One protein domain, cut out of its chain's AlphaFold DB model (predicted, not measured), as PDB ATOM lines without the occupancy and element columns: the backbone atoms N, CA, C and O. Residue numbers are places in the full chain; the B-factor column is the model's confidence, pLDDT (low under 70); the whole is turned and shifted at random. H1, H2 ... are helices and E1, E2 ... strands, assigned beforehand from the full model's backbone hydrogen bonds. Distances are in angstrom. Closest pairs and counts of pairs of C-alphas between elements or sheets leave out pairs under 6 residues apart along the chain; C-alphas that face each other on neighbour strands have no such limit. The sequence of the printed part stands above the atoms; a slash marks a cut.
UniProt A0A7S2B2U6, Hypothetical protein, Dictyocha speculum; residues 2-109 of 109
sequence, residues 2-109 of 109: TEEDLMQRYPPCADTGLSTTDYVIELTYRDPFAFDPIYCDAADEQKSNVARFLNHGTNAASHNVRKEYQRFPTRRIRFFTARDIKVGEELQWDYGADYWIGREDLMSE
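Overview. This is residues 2 to 109 of the 109 residues of the protein "Hypothetical protein" of Dictyocha speculum (UniProt A0A7S2B2U6). Little regular structure: a two-stranded hairpin, E1 and E2, lies near the middle of the length among long loops, with H2 and H3 beside each other next to it, H1 at one end and H4 and H5 at the other; residues 31 to 37 stick out. The 108 printed residues run H1 H2 H3 E1 E2 H4 H5, antiparallel sheet, class mixed, 36 residues in named elements. It is only just compact, close to loose (radius of gyration of the C-alphas 15.5 A), spanning 43 by 43 by 25 A.

Along the chain. H1, residues 3 to 9, starts at C-alpha 3 (237.690, 280.240, 252.219). H2 is 20 to 23, H3 50 to 53, E1 65 to 70 (15.8 A), E2 76 to 81 (16.4 A), H4 97 to 100, H5 104 to 108, ending at C-alpha 108 (266.319, 273.251, 276.453).

Arrangement. H1 and H2 only just touch, with 3 pairs of C-alphas within 8 A, the closest Met 7 and Thr 20, 7.3 A. H2 touches H3, closest C-alphas Tyr 23 and Ala 51, 4.9 A. Hairpin E1 and E2 is antiparallel at 150 degrees; N 68 and O 78, 2.8 A, are within hydrogen-bond range. H4 and H5 are close but not clearly touching, closest C-alphas Trp 100 and Met 107, 7.3 A. Every O i to N i+4 pair is within range in H1, 0 of 1 in H5, with 1 of 2 O i to N i+3.

Size, cuts and confidence. The farthest C-alphas, Gln 8 and Asp 105, are 43.8 A apart. The printed part has no cut; links H2 to H3, H3 to E1 and E2 to H4 are long. Confidence is under 70 at residues 29 to 30, 32 to 37 and 108 to 109.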
ATOM      1  N   THR A   2     239.184 284.568 250.438       72.94
ATOM      2  CA  THR A   2     238.040 283.865 251.027       72.94
ATOM      3  C   THR A   2     238.420 282.412 251.342       72.94
ATOM      4  O   THR A   2     239.536 281.970 251.065       72.94
ATOM      5  N   GLU A   3     237.519 281.678 251.986       70.81
ATOM      6  CA  GLU A   3     237.690 280.240 252.219       70.81
ATOM      7  C   GLU A   3     237.624 279.440 250.914       70.81
ATOM      8  O   GLU A   3     238.437 278.546 250.696       70.81
ATOM      9  N   GLU A   4     236.734 279.848 250.011       77.81
ATOM     10  CA  GLU A   4     236.591 279.277 248.673       77.81
ATOM     11  C   GLU A   4     237.868 279.467 247.839       77.81
ATOM     12  O   GLU A   4     238.386 278.497 247.286       77.81
ATOM     13  N   ASP A   5     238.458 280.673 247.858       77.50
ATOM     14  CA  ASP A   5     239.738 280.957 247.188       77.50
ATOM     15  C   ASP A   5     240.860 280.020 247.680       77.50
ATOM     16  O   ASP A   5     241.746 279.621 246.921       77.50
ATOM     17  N   LEU A   6     240.849 279.690 248.977       71.94
ATOM     18  CA  LEU A   6     241.840 278.817 249.605       71.94
ATOM     19  C   LEU A   6     241.634 277.357 249.224       71.94
ATOM     20  O   LEU A   6     242.608 276.704 248.863       71.94
ATOM     21  N   MET A   7     240.399 276.859 249.272       77.12
ATOM     22  CA  MET A   7     240.087 275.479 248.890       77.12
ATOM     23  C   MET A   7     240.340 275.227 247.403       77.12
ATOM     24  O   MET A   7     240.824 274.160 247.035       77.12
ATOM     25  N   GLN A   8     240.080 276.218 246.544       81.62
ATOM     26  CA  GLN A   8     240.391 276.115 245.120       81.62
ATOM     27  C   GLN A   8     241.903 276.027 244.875       81.62
ATOM     28  O   GLN A   8     242.355 275.295 243.996       81.62
ATOM     29  N   ARG A   9     242.693 276.782 245.646       79.50
ATOM     30  CA  ARG A   9     244.152 276.806 245.515       79.50
ATOM     31  C   ARG A   9     244.832 275.608 246.181       79.50
ATOM     32  O   ARG A   9     245.864 275.155 245.692       79.50
ATOM     33  N   TYR A  10     244.266 275.120 247.279       76.88
ATOM     34  CA  TYR A  10     244.781 274.028 248.100       76.88
ATOM     35  C   TYR A  10     243.640 273.056 248.427       76.88
ATOM     36  O   TYR A  10     243.062 273.133 249.519       76.88
ATOM     37  N   PRO A  11     243.288 272.165 247.485       77.69
ATOM     38  CA  PRO A  11     242.241 271.182 247.714       77.69
ATOM     39  C   PRO A  11     242.635 270.219 248.848       77.69
ATOM     40  O   PRO A  11     243.830 270.042 249.111       77.69
ATOM     41  N   PRO A  12     241.656 269.580 249.514       81.50
ATOM     42  CA  PRO A  12     241.930 268.564 250.522       81.50
ATOM     43  C   PRO A  12     242.850 267.462 249.987       81.50
ATOM     44  O   PRO A  12     242.752 267.050 248.828       81.50
ATOM     45  N   CYS A  13     243.736 266.968 250.845       74.94
ATOM     46  CA  CYS A  13     244.576 265.819 250.551       74.94
ATOM     47  C   CYS A  13     243.688 264.596 250.288       74.94
ATOM     48  O   CYS A  13     242.887 264.218 251.141       74.94
ATOM     49  N   ALA A  14     243.849 263.957 249.127       74.75
ATOM     50  CA  ALA A  14     243.034 262.805 248.739       74.75
ATOM     51  C   ALA A  14     243.180 261.609 249.700       74.75
ATOM     52  O   ALA A  14     242.216 260.877 249.904       74.75
ATOM     53  N   ASP A  15     244.357 261.442 250.312       77.94
ATOM     54  CA  ASP A  15     244.673 260.283 251.154       77.94
ATOM     55  C   ASP A  15     244.207 260.446 252.606       77.94
ATOM     56  O   ASP A  15     243.817 259.476 253.251       77.94
ATOM     57  N   THR A  16     244.257 261.670 253.141       75.12
ATOM     58  CA  THR A  16     243.918 261.947 254.552       75.12
ATOM     59  C   THR A  16     242.578 262.656 254.719       75.12
ATOM     60  O   THR A  16     242.062 262.728 255.830       75.12
ATOM     61  N   GLY A  17     242.024 263.220 253.642       79.69
ATOM     62  CA  GLY A  17     240.861 264.106 253.677       79.69
ATOM     63  C   GLY A  17     241.131 265.471 254.319       79.69
ATOM     64  O   GLY A  17     240.268 266.342 254.249       79.69
ATOM     65  N   LEU A  18     242.315 265.678 254.912       78.00
ATOM     66  CA  LEU A  18     242.676 266.922 255.577       78.00
ATOM     67  C   LEU A  18     242.918 268.030 254.559       78.00
ATOM     68  O   LEU A  18     243.504 267.843 253.493       78.00
ATOM     69  N   SER A  19     242.493 269.216 254.933       80.44
ATOM     70  CA  SER A  19     242.503 270.427 254.143       80.44
ATOM     71  C   SER A  19     243.159 271.559 254.925       80.44
ATOM     72  O   SER A  19     243.395 271.482 256.133       80.44
ATOM     73  N   THR A  20     243.428 272.666 254.241       72.50
ATOM     74  CA  THR A  20     243.963 273.862 254.901       72.50
ATOM     75  C   THR A  20     243.024 274.422 255.972       72.50
ATOM     76  O   THR A  20     243.506 275.083 256.889       72.50
ATOM     77  N   THR A  21     241.714 274.154 255.907       78.31
ATOM     78  CA  THR A  21     240.742 274.636 256.900       78.31
ATOM     79  C   THR A  21     240.787 273.872 258.217       78.31
ATOM     80  O   THR A  21     240.457 274.452 259.246       78.31
ATOM     81  N   ASP A  22     241.288 272.634 258.225       82.56
ATOM     82  CA  ASP A  22     241.404 271.829 259.451       82.56
ATOM     83  C   ASP A  22     242.413 272.414 260.448       82.56
ATOM     84  O   ASP A  22     242.332 272.168 261.650       82.56
ATOM     85  N   TYR A  23     243.327 273.258 259.962       81.75
ATOM     86  CA  TYR A  23     244.316 273.963 260.773       81.75
ATOM     87  C   TYR A  23     243.934 275.425 261.061       81.75
ATOM     88  O   TYR A  23     244.729 276.174 261.623       81.75
ATOM     89  N   VAL A  24     242.738 275.880 260.675       82.81
ATOM     90  CA  VAL A  24     242.302 277.268 260.897       82.81
ATOM     91  C   VAL A  24     241.570 277.385 262.223       82.81
ATOM     92  O   VAL A  24     240.529 276.771 262.422       82.81
ATOM     93  N   ILE A  25     242.079 278.231 263.114       84.44
ATOM     94  CA  ILE A  25     241.424 278.524 264.390       84.44
ATOM     95  C   ILE A  25     240.620 279.810 264.229       84.44
ATOM     96  O   ILE A  25     241.189 280.876 263.983       84.44
ATOM     97  N   GLU A  26     239.300 279.729 264.366       82.31
ATOM     98  CA  GLU A  26     238.434 280.905 264.350       82.31
ATOM     99  C   GLU A  26     238.348 281.551 265.736       82.31
ATOM    100  O   GLU A  26     238.154 280.880 266.746       82.31
ATOM    101  N   LEU A  27     238.496 282.875 265.783       80.94
ATOM    102  CA  LEU A  27     238.417 283.658 267.010       80.94
ATOM    103  C   LEU A  27     237.076 284.389 267.049       80.94
ATOM    104  O   LEU A  27     236.838 285.310 266.263       80.94
ATOM    105  N   THR A  28     236.213 284.000 267.985       71.31
ATOM    106  CA  THR A  28     234.916 284.645 268.207       71.31
ATOM    107  C   THR A  28     235.000 285.630 269.370       71.31
ATOM    108  O   THR A  28     235.471 285.306 270.459       71.31
ATOM    109  N   TYR A  29     234.544 286.864 269.149       66.31
ATOM    110  CA  TYR A  29     234.339 287.813 270.239       66.31
ATOM    111  C   TYR A  29     233.018 287.523 270.940       66.31
ATOM    112  O   TYR A  29     231.996 287.328 270.282       66.31
ATOM    113  N   ARG A  30     233.012 287.613 272.274       62.56
ATOM    114  CA  ARG A  30     231.765 287.873 273.007       62.56
ATOM    115  C   ARG A  30     231.286 289.317 272.819       62.56
ATOM    116  O   ARG A  30     230.082 289.534 272.799       62.56
ATOM    117  N   ASP A  31     232.211 290.267 272.653       70.31
ATOM    118  CA  ASP A  31     231.936 291.692 272.428       70.31
ATOM    119  C   ASP A  31     232.914 292.281 271.382       70.31
ATOM    120  O   ASP A  31     234.123 292.286 271.624       70.31
ATOM    121  N   PRO A  32     232.435 292.765 270.219       64.62
ATOM    122  CA  PRO A  32     233.279 293.334 269.165       64.62
ATOM    123  C   PRO A  32     233.940 294.677 269.530       64.62
ATOM    124  O   PRO A  32     234.809 295.131 268.782       64.62
ATOM    125  N   PHE A  33     233.555 295.305 270.644       69.38
ATOM    126  CA  PHE A  33     234.131 296.558 271.145       69.38
ATOM    127  C   PHE A  33     235.064 296.361 272.347       69.38
ATOM    128  O   PHE A  33     235.673 297.328 272.809       69.38
ATOM    129  N   ALA A  34     235.207 295.128 272.842       66.62
ATOM    130  CA  ALA A  34     236.130 294.831 273.926       66.62
ATOM    131  C   ALA A  34     237.588 294.945 273.451       66.62
ATOM    132  O   ALA A  34     237.994 294.355 272.445       66.62
ATOM    133  N   PHE A  35     238.387 295.696 274.212       66.62
ATOM    134  CA  PHE A  35     239.839 295.811 274.032       66.62
ATOM    135  C   PHE A  35     240.616 294.715 274.769       66.62
ATOM    136  O   PHE A  35     241.846 294.705 274.726       66.62
ATOM    137  N   ASP A  36     239.910 293.803 275.436       69.06
ATOM    138  CA  ASP A  36     240.538 292.713 276.161       69.06
ATOM    139  C   ASP A  36     241.272 291.768 275.198       69.06
ATOM    140  O   ASP A  36     240.796 291.504 274.081       69.06
ATOM    141  N   PRO A  37     242.441 291.241 275.604       69.88
ATOM    142  CA  PRO A  37     243.129 290.221 274.832       69.88
ATOM    143  C   PRO A  37     242.216 289.003 274.646       69.88
ATOM    144  O   PRO A  37     241.663 288.463 275.603       69.88
ATOM    145  N   ILE A  38     242.065 288.562 273.394       76.06
ATOM    146  CA  ILE A  38     241.398 287.296 273.087       76.06
ATOM    147  C   ILE A  38     242.415 286.179 273.265       76.06
ATOM    148  O   ILE A  38     243.449 286.164 272.594       76.06
ATOM    149  N   TYR A  39     242.071 285.212 274.103       79.00
ATOM    150  CA  TYR A  39     242.812 283.968 274.235       79.00
ATOM    151  C   TYR A  39     242.097 282.859 273.468       79.00
ATOM    152  O   TYR A  39     240.869 282.782 273.465       79.00
ATOM    153  N   CYS A  40     242.879 282.002 272.817       79.81
ATOM    154  CA  CYS A  40     242.386 280.752 272.261       79.81
ATOM    155  C   CYS A  40     242.727 279.631 273.240       79.81
ATOM    156  O   CYS A  40     243.905 279.374 273.479       79.81
ATOM    157  N   ASP A  41     241.707 278.965 273.774       83.00
ATOM    158  CA  ASP A  41     241.879 277.759 274.576       83.00
ATOM    159  C   ASP A  41     241.560 276.530 273.719       83.00
ATOM    160  O   ASP A  41     240.415 276.324 273.317       83.00
ATOM    161  N   ALA A  42     242.593 275.742 273.420       86.12
ATOM    162  CA  ALA A  42     242.494 274.518 272.628       86.12
ATOM    163  C   ALA A  42     242.445 273.239 273.496       86.12
ATOM    164  O   ALA A  42     242.674 272.126 273.005       86.12
ATOM    165  N   ALA A  43     242.193 273.371 274.806       84.81
ATOM    166  CA  ALA A  43     242.105 272.236 275.722       84.81
ATOM    167  C   ALA A  43     240.864 271.366 275.462       84.81
ATOM    168  O   ALA A  43     240.967 270.141 275.525       84.81
ATOM    169  N   ASP A  44     239.722 271.984 275.136       85.69
ATOM    170  CA  ASP A  44     238.453 271.297 274.864       85.69
ATOM    171  C   ASP A  44     238.468 270.647 273.473       85.69
ATOM    172  O   ASP A  44     238.379 271.328 272.450       85.69
ATOM    173  N   GLU A  45     238.565 269.321 273.436       86.12
ATOM    174  CA  GLU A  45     238.598 268.535 272.200       86.12
ATOM    175  C   GLU A  45     237.349 268.738 271.331       86.12
ATOM    176  O   GLU A  45     237.460 268.774 270.110       86.12
ATOM    177  N   GLN A  46     236.171 268.956 271.929       86.38
ATOM    178  CA  GLN A  46     234.924 269.122 271.171       86.38
ATOM    179  C   GLN A  46     234.832 270.474 270.455       86.38
ATOM    180  O   GLN A  46     233.986 270.653 269.578       86.38
ATOM    181  N   LYS A  47     235.672 271.439 270.844       82.25
ATOM    182  CA  LYS A  47     235.696 272.803 270.290       82.25
ATOM    183  C   LYS A  47     237.001 273.140 269.575       82.25
ATOM    184  O   LYS A  47     237.144 274.249 269.066       82.25
ATOM    185  N   SER A  48     237.941 272.202 269.548       86.75
ATOM    186  CA  SER A  48     239.264 272.378 268.962       86.75
ATOM    187  C   SER A  48     239.395 271.561 267.683       86.75
ATOM    188  O   SER A  48     238.671 270.596 267.463       86.75
ATOM    189  N   ASN A  49     240.350 271.938 266.842       89.19
ATOM    190  CA  ASN A  49     240.696 271.194 265.636       89.19
ATOM    191  C   ASN A  49     242.097 270.576 265.762       89.19
ATOM    192  O   ASN A  49     242.740 270.651 266.814       89.19
ATOM    193  N   VAL A  50     242.590 269.983 264.674       90.69
ATOM    194  CA  VAL A  50     243.887 269.290 264.647       90.69
ATOM    195  C   VAL A  50     245.079 270.208 264.940       90.69
ATOM    196  O   VAL A  50     246.119 269.719 265.376       90.69
ATOM    197  N   ALA A  51     244.942 271.532 264.787       91.50
ATOM    198  CA  ALA A  51     246.024 272.469 265.084       91.50
ATOM    199  C   ALA A  51     246.443 272.464 266.563       91.50
ATOM    200  O   ALA A  51     247.570 272.846 266.869       91.50
ATOM    201  N   ARG A  52     245.586 271.985 267.478       91.75
ATOM    202  CA  ARG A  52     245.911 271.849 268.911       91.75
ATOM    203  C   ARG A  52     247.095 270.919 269.193       91.75
ATOM    204  O   ARG A  52     247.664 270.980 270.275       91.75
ATOM    205  N   PHE A  53     247.414 270.036 268.247       92.81
ATOM    206  CA  PHE A  53     248.488 269.053 268.363       92.81
ATOM    207  C   PHE A  53     249.805 269.522 267.727       92.81
ATOM    208  O   PHE A  53     250.781 268.781 267.762       92.81
ATOM    209  N   LEU A  54     249.850 270.720 267.128       93.06
ATOM    210  CA  LEU A  54     251.083 271.270 266.566       93.06
ATOM    211  C   LEU A  54     252.039 271.669 267.687       93.06
ATOM    212  O   LEU A  54     251.741 272.600 268.436       93.06
ATOM    213  N   ASN A  55     253.191 271.005 267.746       93.12
ATOM    214  CA  ASN A  55     254.174 271.191 268.804       93.12
ATOM    215  C   ASN A  55     255.071 272.418 268.597       93.12
ATOM    216  O   ASN A  55     255.160 273.001 267.508       93.12
ATOM    217  N   HIS A  56     255.771 272.799 269.666       91.75
ATOM    218  CA  HIS A  56     256.837 273.785 269.580       91.75
ATOM    219  C   HIS A  56     258.034 273.213 268.817       91.75
ATOM    220  O   HIS A  56     258.400 272.055 269.014       91.75
ATOM    221  N   GLY A  57     258.668 274.028 267.975       89.00
ATOM    222  CA  GLY A  57     260.007 273.719 267.472       89.00
ATOM    223  C   GLY A  57     261.072 274.292 268.402       89.00
ATOM    224  O   GLY A  57     260.998 275.458 268.765       89.00
ATOM    225  N   THR A  58     262.083 273.513 268.767       81.56
ATOM    226  CA  THR A  58     263.114 273.916 269.744       81.56
ATOM    227  C   THR A  58     264.140 274.896 269.169       81.56
ATOM    228  O   THR A  58     264.872 275.564 269.894       81.56
ATOM    229  N   ASN A  59     264.200 275.028 267.841       79.00
ATOM    230  CA  ASN A  59     265.082 275.968 267.154       79.00
ATOM    231  C   ASN A  59     264.480 276.502 265.843       79.00
ATOM    232  O   ASN A  59     263.543 275.939 265.276       79.00
ATOM    233  N   ALA A  60     265.087 277.560 265.301       73.81
ATOM    234  CA  ALA A  60     264.618 278.204 264.072       73.81
ATOM    235  C   ALA A  60     264.571 277.271 262.843       73.81
ATOM    236  O   ALA A  60     263.786 277.506 261.930       73.81
ATOM    237  N   ALA A  61     265.391 276.212 262.799       75.50
ATOM    238  CA  ALA A  61     265.374 275.241 261.702       75.50
ATOM    239  C   ALA A  61     264.193 274.254 261.805       75.50
ATOM    240  O   ALA A  61     263.692 273.775 260.780       75.50
ATOM    241  N   SER A  62     263.739 273.981 263.034       80.31
ATOM    242  CA  SER A  62     262.560 273.162 263.335       80.31
ATOM    243  C   SER A  62     261.237 273.913 263.165       80.31
ATOM    244  O   SER A  62     260.219 273.280 262.927       80.31
ATOM    245  N   HIS A  63     261.230 275.255 263.189       89.31
ATOM    246  CA  HIS A  63     260.039 276.070 262.891       89.31
ATOM    247  C   HIS A  63     259.679 276.022 261.404       89.31
ATOM    248  O   HIS A  63     259.936 276.947 260.630       89.31
ATOM    249  N   ASN A  64     259.083 274.913 260.988       93.12
ATOM    250  CA  ASN A  64     258.661 274.682 259.616       93.12
ATOM    251  C   ASN A  64     257.229 275.183 259.348       93.12
ATOM    252  O   ASN A  64     256.815 275.260 258.190       93.12
ATOM    253  N   VAL A  65     256.525 275.637 260.389       94.06
ATOM    254  CA  VAL A  65     255.221 276.298 260.331       94.06
ATOM    255  C   VAL A  65     255.275 277.684 260.989       94.06
ATOM    256  O   VAL A  65     255.890 277.888 262.035       94.06
ATOM    257  N   ARG A  66     254.590 278.659 260.382       92.12
ATOM    258  CA  ARG A  66     254.376 280.019 260.899       92.12
ATOM    259  C   ARG A  66     252.899 280.262 261.169       92.12
ATOM    260  O   ARG A  66     252.058 279.906 260.344       92.12
ATOM    261  N   LYS A  67     252.601 280.915 262.295       91.12
ATOM    262  CA  LYS A  67     251.263 281.441 262.592       91.12
ATOM    263  C   LYS A  67     251.090 282.828 261.984       91.12
ATOM    264  O   LYS A  67     251.983 283.661 262.078       91.12
ATOM    265  N   GLU A  68     249.912 283.089 261.445       89.81
ATOM    266  CA  GLU A  68     249.515 284.389 260.917       89.81
ATOM    267  C   GLU A  68     248.127 284.768 261.432       89.81
ATOM    268  O   GLU A  68     247.194 283.957 261.430       89.81
ATOM    269  N   TYR A  69     247.979 286.023 261.857       87.44
ATOM    270  CA  TYR A  69     246.721 286.554 262.379       87.44
ATOM    271  C   TYR A  69     245.943 287.272 261.277       87.44
ATOM    272  O   TYR A  69     246.277 288.387 260.872       87.44
ATOM    273  N   GLN A  70     244.841 286.676 260.835       84.12
ATOM    274  CA  GLN A  70     243.886 287.340 259.958       84.12
ATOM    275  C   GLN A  70     242.919 288.174 260.807       84.12
ATOM    276  O   GLN A  70     242.227 287.632 261.665       84.12
ATOM    277  N   ARG A  71     242.839 289.488 260.558       80.44
ATOM    278  CA  ARG A  71     241.918 290.391 261.280       80.44
ATOM    279  C   ARG A  71     240.544 290.554 260.619       80.44
ATOM    280  O   ARG A  71     239.571 290.776 261.328       80.44
ATOM    281  N   PHE A  72     240.469 290.449 259.292       76.12
ATOM    282  CA  PHE A  72     239.255 290.675 258.497       76.12
ATOM    283  C   PHE A  72     239.137 289.637 257.365       76.12
ATOM    284  O   PHE A  72     240.175 289.181 256.878       76.12
ATOM    285  N   PRO A  73     237.920 289.285 256.900       75.38
ATOM    286  CA  PRO A  73     236.610 289.691 257.436       75.38
ATOM    287  C   PRO A  73     236.262 288.983 258.754       75.38
ATOM    288  O   PRO A  73     235.644 289.582 259.625       75.38
ATOM    289  N   THR A  74     236.750 287.756 258.928       78.81
ATOM    290  CA  THR A  74     236.627 286.971 260.161       78.81
ATOM    291  C   THR A  74     237.998 286.835 260.803       78.81
ATOM    292  O   THR A  74     238.999 286.663 260.092       78.81
ATOM    293  N   ARG A  75     238.057 286.913 262.135       82.88
ATOM    294  CA  ARG A  75     239.315 286.772 262.868       82.88
ATOM    295  C   ARG A  75     239.719 285.318 262.958       82.88
ATOM    296  O   ARG A  75     238.962 284.493 263.454       82.88
ATOM    297  N   ARG A  76     240.906 285.008 262.449       87.44
ATOM    298  CA  ARG A  76     241.408 283.637 262.357       87.44
ATOM    299  C   ARG A  76     242.902 283.605 262.641       87.44
ATOM    300  O   ARG A  76     243.621 284.521 262.239       87.44
ATOM    301  N   ILE A  77     243.364 282.538 263.280       89.75
ATOM    302  CA  ILE A  77     244.773 282.146 263.266       89.75
ATOM    303  C   ILE A  77     244.924 281.120 262.152       89.75
ATOM    304  O   ILE A  77     244.160 280.155 262.068       89.75
ATOM    305  N   ARG A  78     245.884 281.366 261.266       90.25
ATOM    306  CA  ARG A  78     246.222 280.473 260.161       90.25
ATOM    307  C   ARG A  78     247.651 280.001 260.314       90.25
ATOM    308  O   ARG A  78     248.511 280.777 260.721       90.25
ATOM    309  N   PHE A  79     247.893 278.758 259.931       91.62
ATOM    310  CA  PHE A  79     249.226 278.187 259.867       91.62
ATOM    311  C   PHE A  79     249.653 278.042 258.409       91.62
ATOM    312  O   PHE A  79     248.899 277.533 257.580       91.62
ATOM    313  N   PHE A  80     250.857 278.510 258.100       90.31
ATOM    314  CA  PHE A  80     251.478 278.394 256.785       90.31
ATOM    315  C   PHE A  80     252.839 277.735 256.928       90.31
ATOM    316  O   PHE A  80     253.545 277.972 257.906       90.31
ATOM    317  N   THR A  81     253.240 276.936 255.945       91.94
ATOM    318  CA  THR A  81     254.588 276.376 255.944       91.94
ATOM    319  C   THR A  81     255.612 277.490 255.699       91.94
ATOM    320  O   THR A  81     255.427 278.369 254.857       91.94
ATOM    321  N   ALA A  82     256.695 277.487 256.470       91.12
ATOM    322  CA  ALA A  82     257.793 278.446 256.342       91.12
ATOM    323  C   ALA A  82     258.772 278.074 255.215       91.12
ATOM    324  O   ALA A  82     259.576 278.904 254.788       91.12
ATOM    325  N   ARG A  83     258.725 276.809 254.790       91.56
ATOM    326  CA  ARG A  83     259.555 276.163 253.771       91.56
ATOM    327  C   ARG A  83     258.860 274.889 253.281       91.56
ATOM    328  O   ARG A  83     257.818 274.512 253.814       91.56
ATOM    329  N   ASP A  84     259.471 274.201 252.326       91.94
ATOM    330  CA  ASP A  84     259.026 272.872 251.908       91.94
ATOM    331  C   ASP A  84     259.108 271.868 253.071       91.94
ATOM    332  O   ASP A  84     260.070 271.868 253.853       91.94
ATOM    333  N   ILE A  85     258.084 271.017 253.169       90.19
ATOM    334  CA  ILE A  85     257.913 269.998 254.211       90.19
ATOM    335  C   ILE A  85     258.047 268.620 253.576       90.19
ATOM    336  O   ILE A  85     257.427 268.342 252.547       90.19
ATOM    337  N   LYS A  86     258.851 267.743 254.182       91.06
ATOM    338  CA  LYS A  86     258.964 266.352 253.728       91.06
ATOM    339  C   LYS A  86     257.814 265.513 254.281       91.06
ATOM    340  O   LYS A  86     257.326 265.747 255.380       91.06
ATOM    341  N   VAL A  87     257.409 264.483 253.542       89.81
ATOM    342  CA  VAL A  87     256.425 263.511 254.044       89.81
ATOM    343  C   VAL A  87     256.961 262.850 255.318       89.81
ATOM    344  O   VAL A  87     258.098 262.381 255.337       89.81
ATOM    345  N   GLY A  88     256.137 262.826 256.366       90.25
ATOM    346  CA  GLY A  88     256.498 262.296 257.684       90.25
ATOM    347  C   GLY A  88     257.279 263.268 258.573       90.25
ATOM    348  O   GLY A  88     257.566 262.927 259.715       90.25
ATOM    349  N   GLU A  89     257.615 264.464 258.085       92.19
ATOM    350  CA  GLU A  89     258.179 265.522 258.919       92.19
ATOM    351  C   GLU A  89     257.101 266.090 259.853       92.19
ATOM    352  O   GLU A  89     255.991 266.402 259.416       92.19
ATOM    353  N   GLU A  90     257.423 266.222 261.138       92.56
ATOM    354  CA  GLU A  90     256.516 266.813 262.121       92.56
ATOM    355  C   GLU A  90     256.323 268.311 261.853       92.56
ATOM    356  O   GLU A  90     257.272 269.025 261.532       92.56
ATOM    357  N   LEU A  91     255.090 268.797 261.997       93.44
ATOM    358  CA  LEU A  91     254.769 270.215 261.870       93.44
ATOM    359  C   LEU A  91     254.981 270.922 263.212       93.44
ATOM    360  O   LEU A  91     254.295 270.624 264.190       93.44
ATOM    361  N   GLN A  92     255.898 271.888 263.239       95.00
ATOM    362  CA  GLN A  92     256.304 272.591 264.453       95.00
ATOM    363  C   GLN A  92     256.340 274.107 264.237       95.00
ATOM    364  O   GLN A  92     256.734 274.602 263.175       95.00
ATOM    365  N   TRP A  93     255.954 274.867 265.263       93.44
ATOM    366  CA  TRP A  93     255.901 276.330 265.212       93.44
ATOM    367  C   TRP A  93     256.442 276.984 266.487       93.44
ATOM    368  O   TRP A  93     256.688 276.339 267.506       93.44
ATOM    369  N   ASP A  94     256.669 278.293 266.429       91.75
ATOM    370  CA  ASP A  94     257.116 279.056 267.590       91.75
ATOM    371  C   ASP A  94     255.927 279.475 268.468       91.75
ATOM    372  O   ASP A  94     255.153 280.371 268.110       91.75
ATOM    373  N   TYR A  95     255.808 278.858 269.648       90.69
ATOM    374  CA  TYR A  95     254.776 279.186 270.632       90.69
ATOM    375  C   TYR A  95     254.878 280.646 271.100       90.69
ATOM    376  O   TYR A  95     253.855 281.270 271.401       90.69
ATOM    377  N   GLY A  96     256.077 281.230 271.039       88.44
ATOM    378  CA  GLY A  96     256.392 282.573 271.502       88.44
ATOM    379  C   GLY A  96     256.880 282.586 272.948       88.44
ATOM    380  O   GLY A  96     256.558 281.708 273.745       88.44
ATOM    381  N   ALA A  97     257.652 283.620 273.287       87.62
ATOM    382  CA  ALA A  97     258.316 283.747 274.585       87.62
ATOM    383  C   ALA A  97     257.342 283.699 275.777       87.62
ATOM    384  O   ALA A  97     257.643 283.063 276.783       87.62
ATOM    385  N   ASP A  98     256.155 284.300 275.643       87.56
ATOM    386  CA  ASP A  98     255.172 284.385 276.730       87.56
ATOM    387  C   ASP A  98     254.679 283.012 277.215       87.56
ATOM    388  O   ASP A  98     254.323 282.861 278.381       87.56
ATOM    389  N   TYR A  99     254.678 281.995 276.346       86.06
ATOM    390  CA  TYR A  99     254.299 280.632 276.727       86.06
ATOM    391  C   TYR A  99     255.278 280.014 277.739       86.06
ATOM    392  O   TYR A  99     254.880 279.208 278.587       86.06
ATOM    393  N   TRP A 100     256.552 280.394 277.640       88.00
ATOM    394  CA  TRP A 100     257.660 279.813 278.396       88.00
ATOM    395  C   TRP A 100     257.933 280.511 279.726       88.00
ATOM    396  O   TRP A 100     258.743 280.017 280.504       88.00
ATOM    397  N   ILE A 101     257.252 281.623 280.017       89.12
ATOM    398  CA  ILE A 101     257.371 282.312 281.305       89.12
ATOM    399  C   ILE A 101     256.976 281.341 282.431       89.12
ATOM    400  O   ILE A 101     255.839 280.866 282.481       89.12
ATOM    401  N   GLY A 102     257.915 281.047 283.334       90.38
ATOM    402  CA  GLY A 102     257.756 280.073 284.419       90.38
ATOM    403  C   GLY A 102     257.905 278.602 284.003       90.38
ATOM    404  O   GLY A 102     257.507 277.721 284.768       90.38
ATOM    405  N   ARG A 103     258.410 278.337 282.792       86.19
ATOM    406  CA  ARG A 103     258.717 277.009 282.218       86.19
ATOM    407  C   ARG A 103     260.072 277.009 281.504       86.19
ATOM    408  O   ARG A 103     260.258 276.321 280.501       86.19
ATOM    409  N   GLU A 104     260.996 277.848 281.960       86.25
ATOM    410  CA  GLU A 104     262.275 278.088 281.294       86.25
ATOM    411  C   GLU A 104     263.148 276.821 281.228       86.25
ATOM    412  O   GLU A 104     263.962 276.676 280.317       86.25
ATOM    413  N   ASP A 105     262.954 275.884 282.156       85.06
ATOM    414  CA  ASP A 105     263.616 274.579 282.197       85.06
ATOM    415  C   ASP A 105     263.246 273.682 281.005       85.06
ATOM    416  O   ASP A 105     264.087 272.929 280.514       85.06
ATOM    417  N   LEU A 106     262.026 273.821 280.481       81.00
ATOM    418  CA  LEU A 106     261.501 273.009 279.379       81.00
ATOM    419  C   LEU A 106     261.901 273.522 277.983       81.00
ATOM    420  O   LEU A 106     261.596 272.875 276.987       81.00
ATOM    421  N   MET A 107     262.582 274.671 277.880       70.12
ATOM    422  CA  MET A 107     263.014 275.237 276.588       70.12
ATOM    423  C   MET A 107     264.262 274.559 275.994       70.12
ATOM    424  O   MET A 107     264.640 274.878 274.867       70.12
ATOM    425  N   SER A 108     264.947 273.697 276.751       58.34
ATOM    426  CA  SER A 108     266.319 273.251 276.453       58.34
ATOM    427  C   SER A 108     266.475 271.793 275.998       58.34
ATOM    428  O   SER A 108     267.612 271.338 275.858       58.34
ATOM    429  N   GLU A 109     265.372 271.080 275.750       50.44
ATOM    430  CA  GLU A 109     265.391 269.714 275.191       50.44
ATOM    431  C   GLU A 109     265.572 269.677 273.664       50.44
ATOM    432  O   GLU A 109     265.005 270.538 272.953       50.44
TER     433      GLU A 109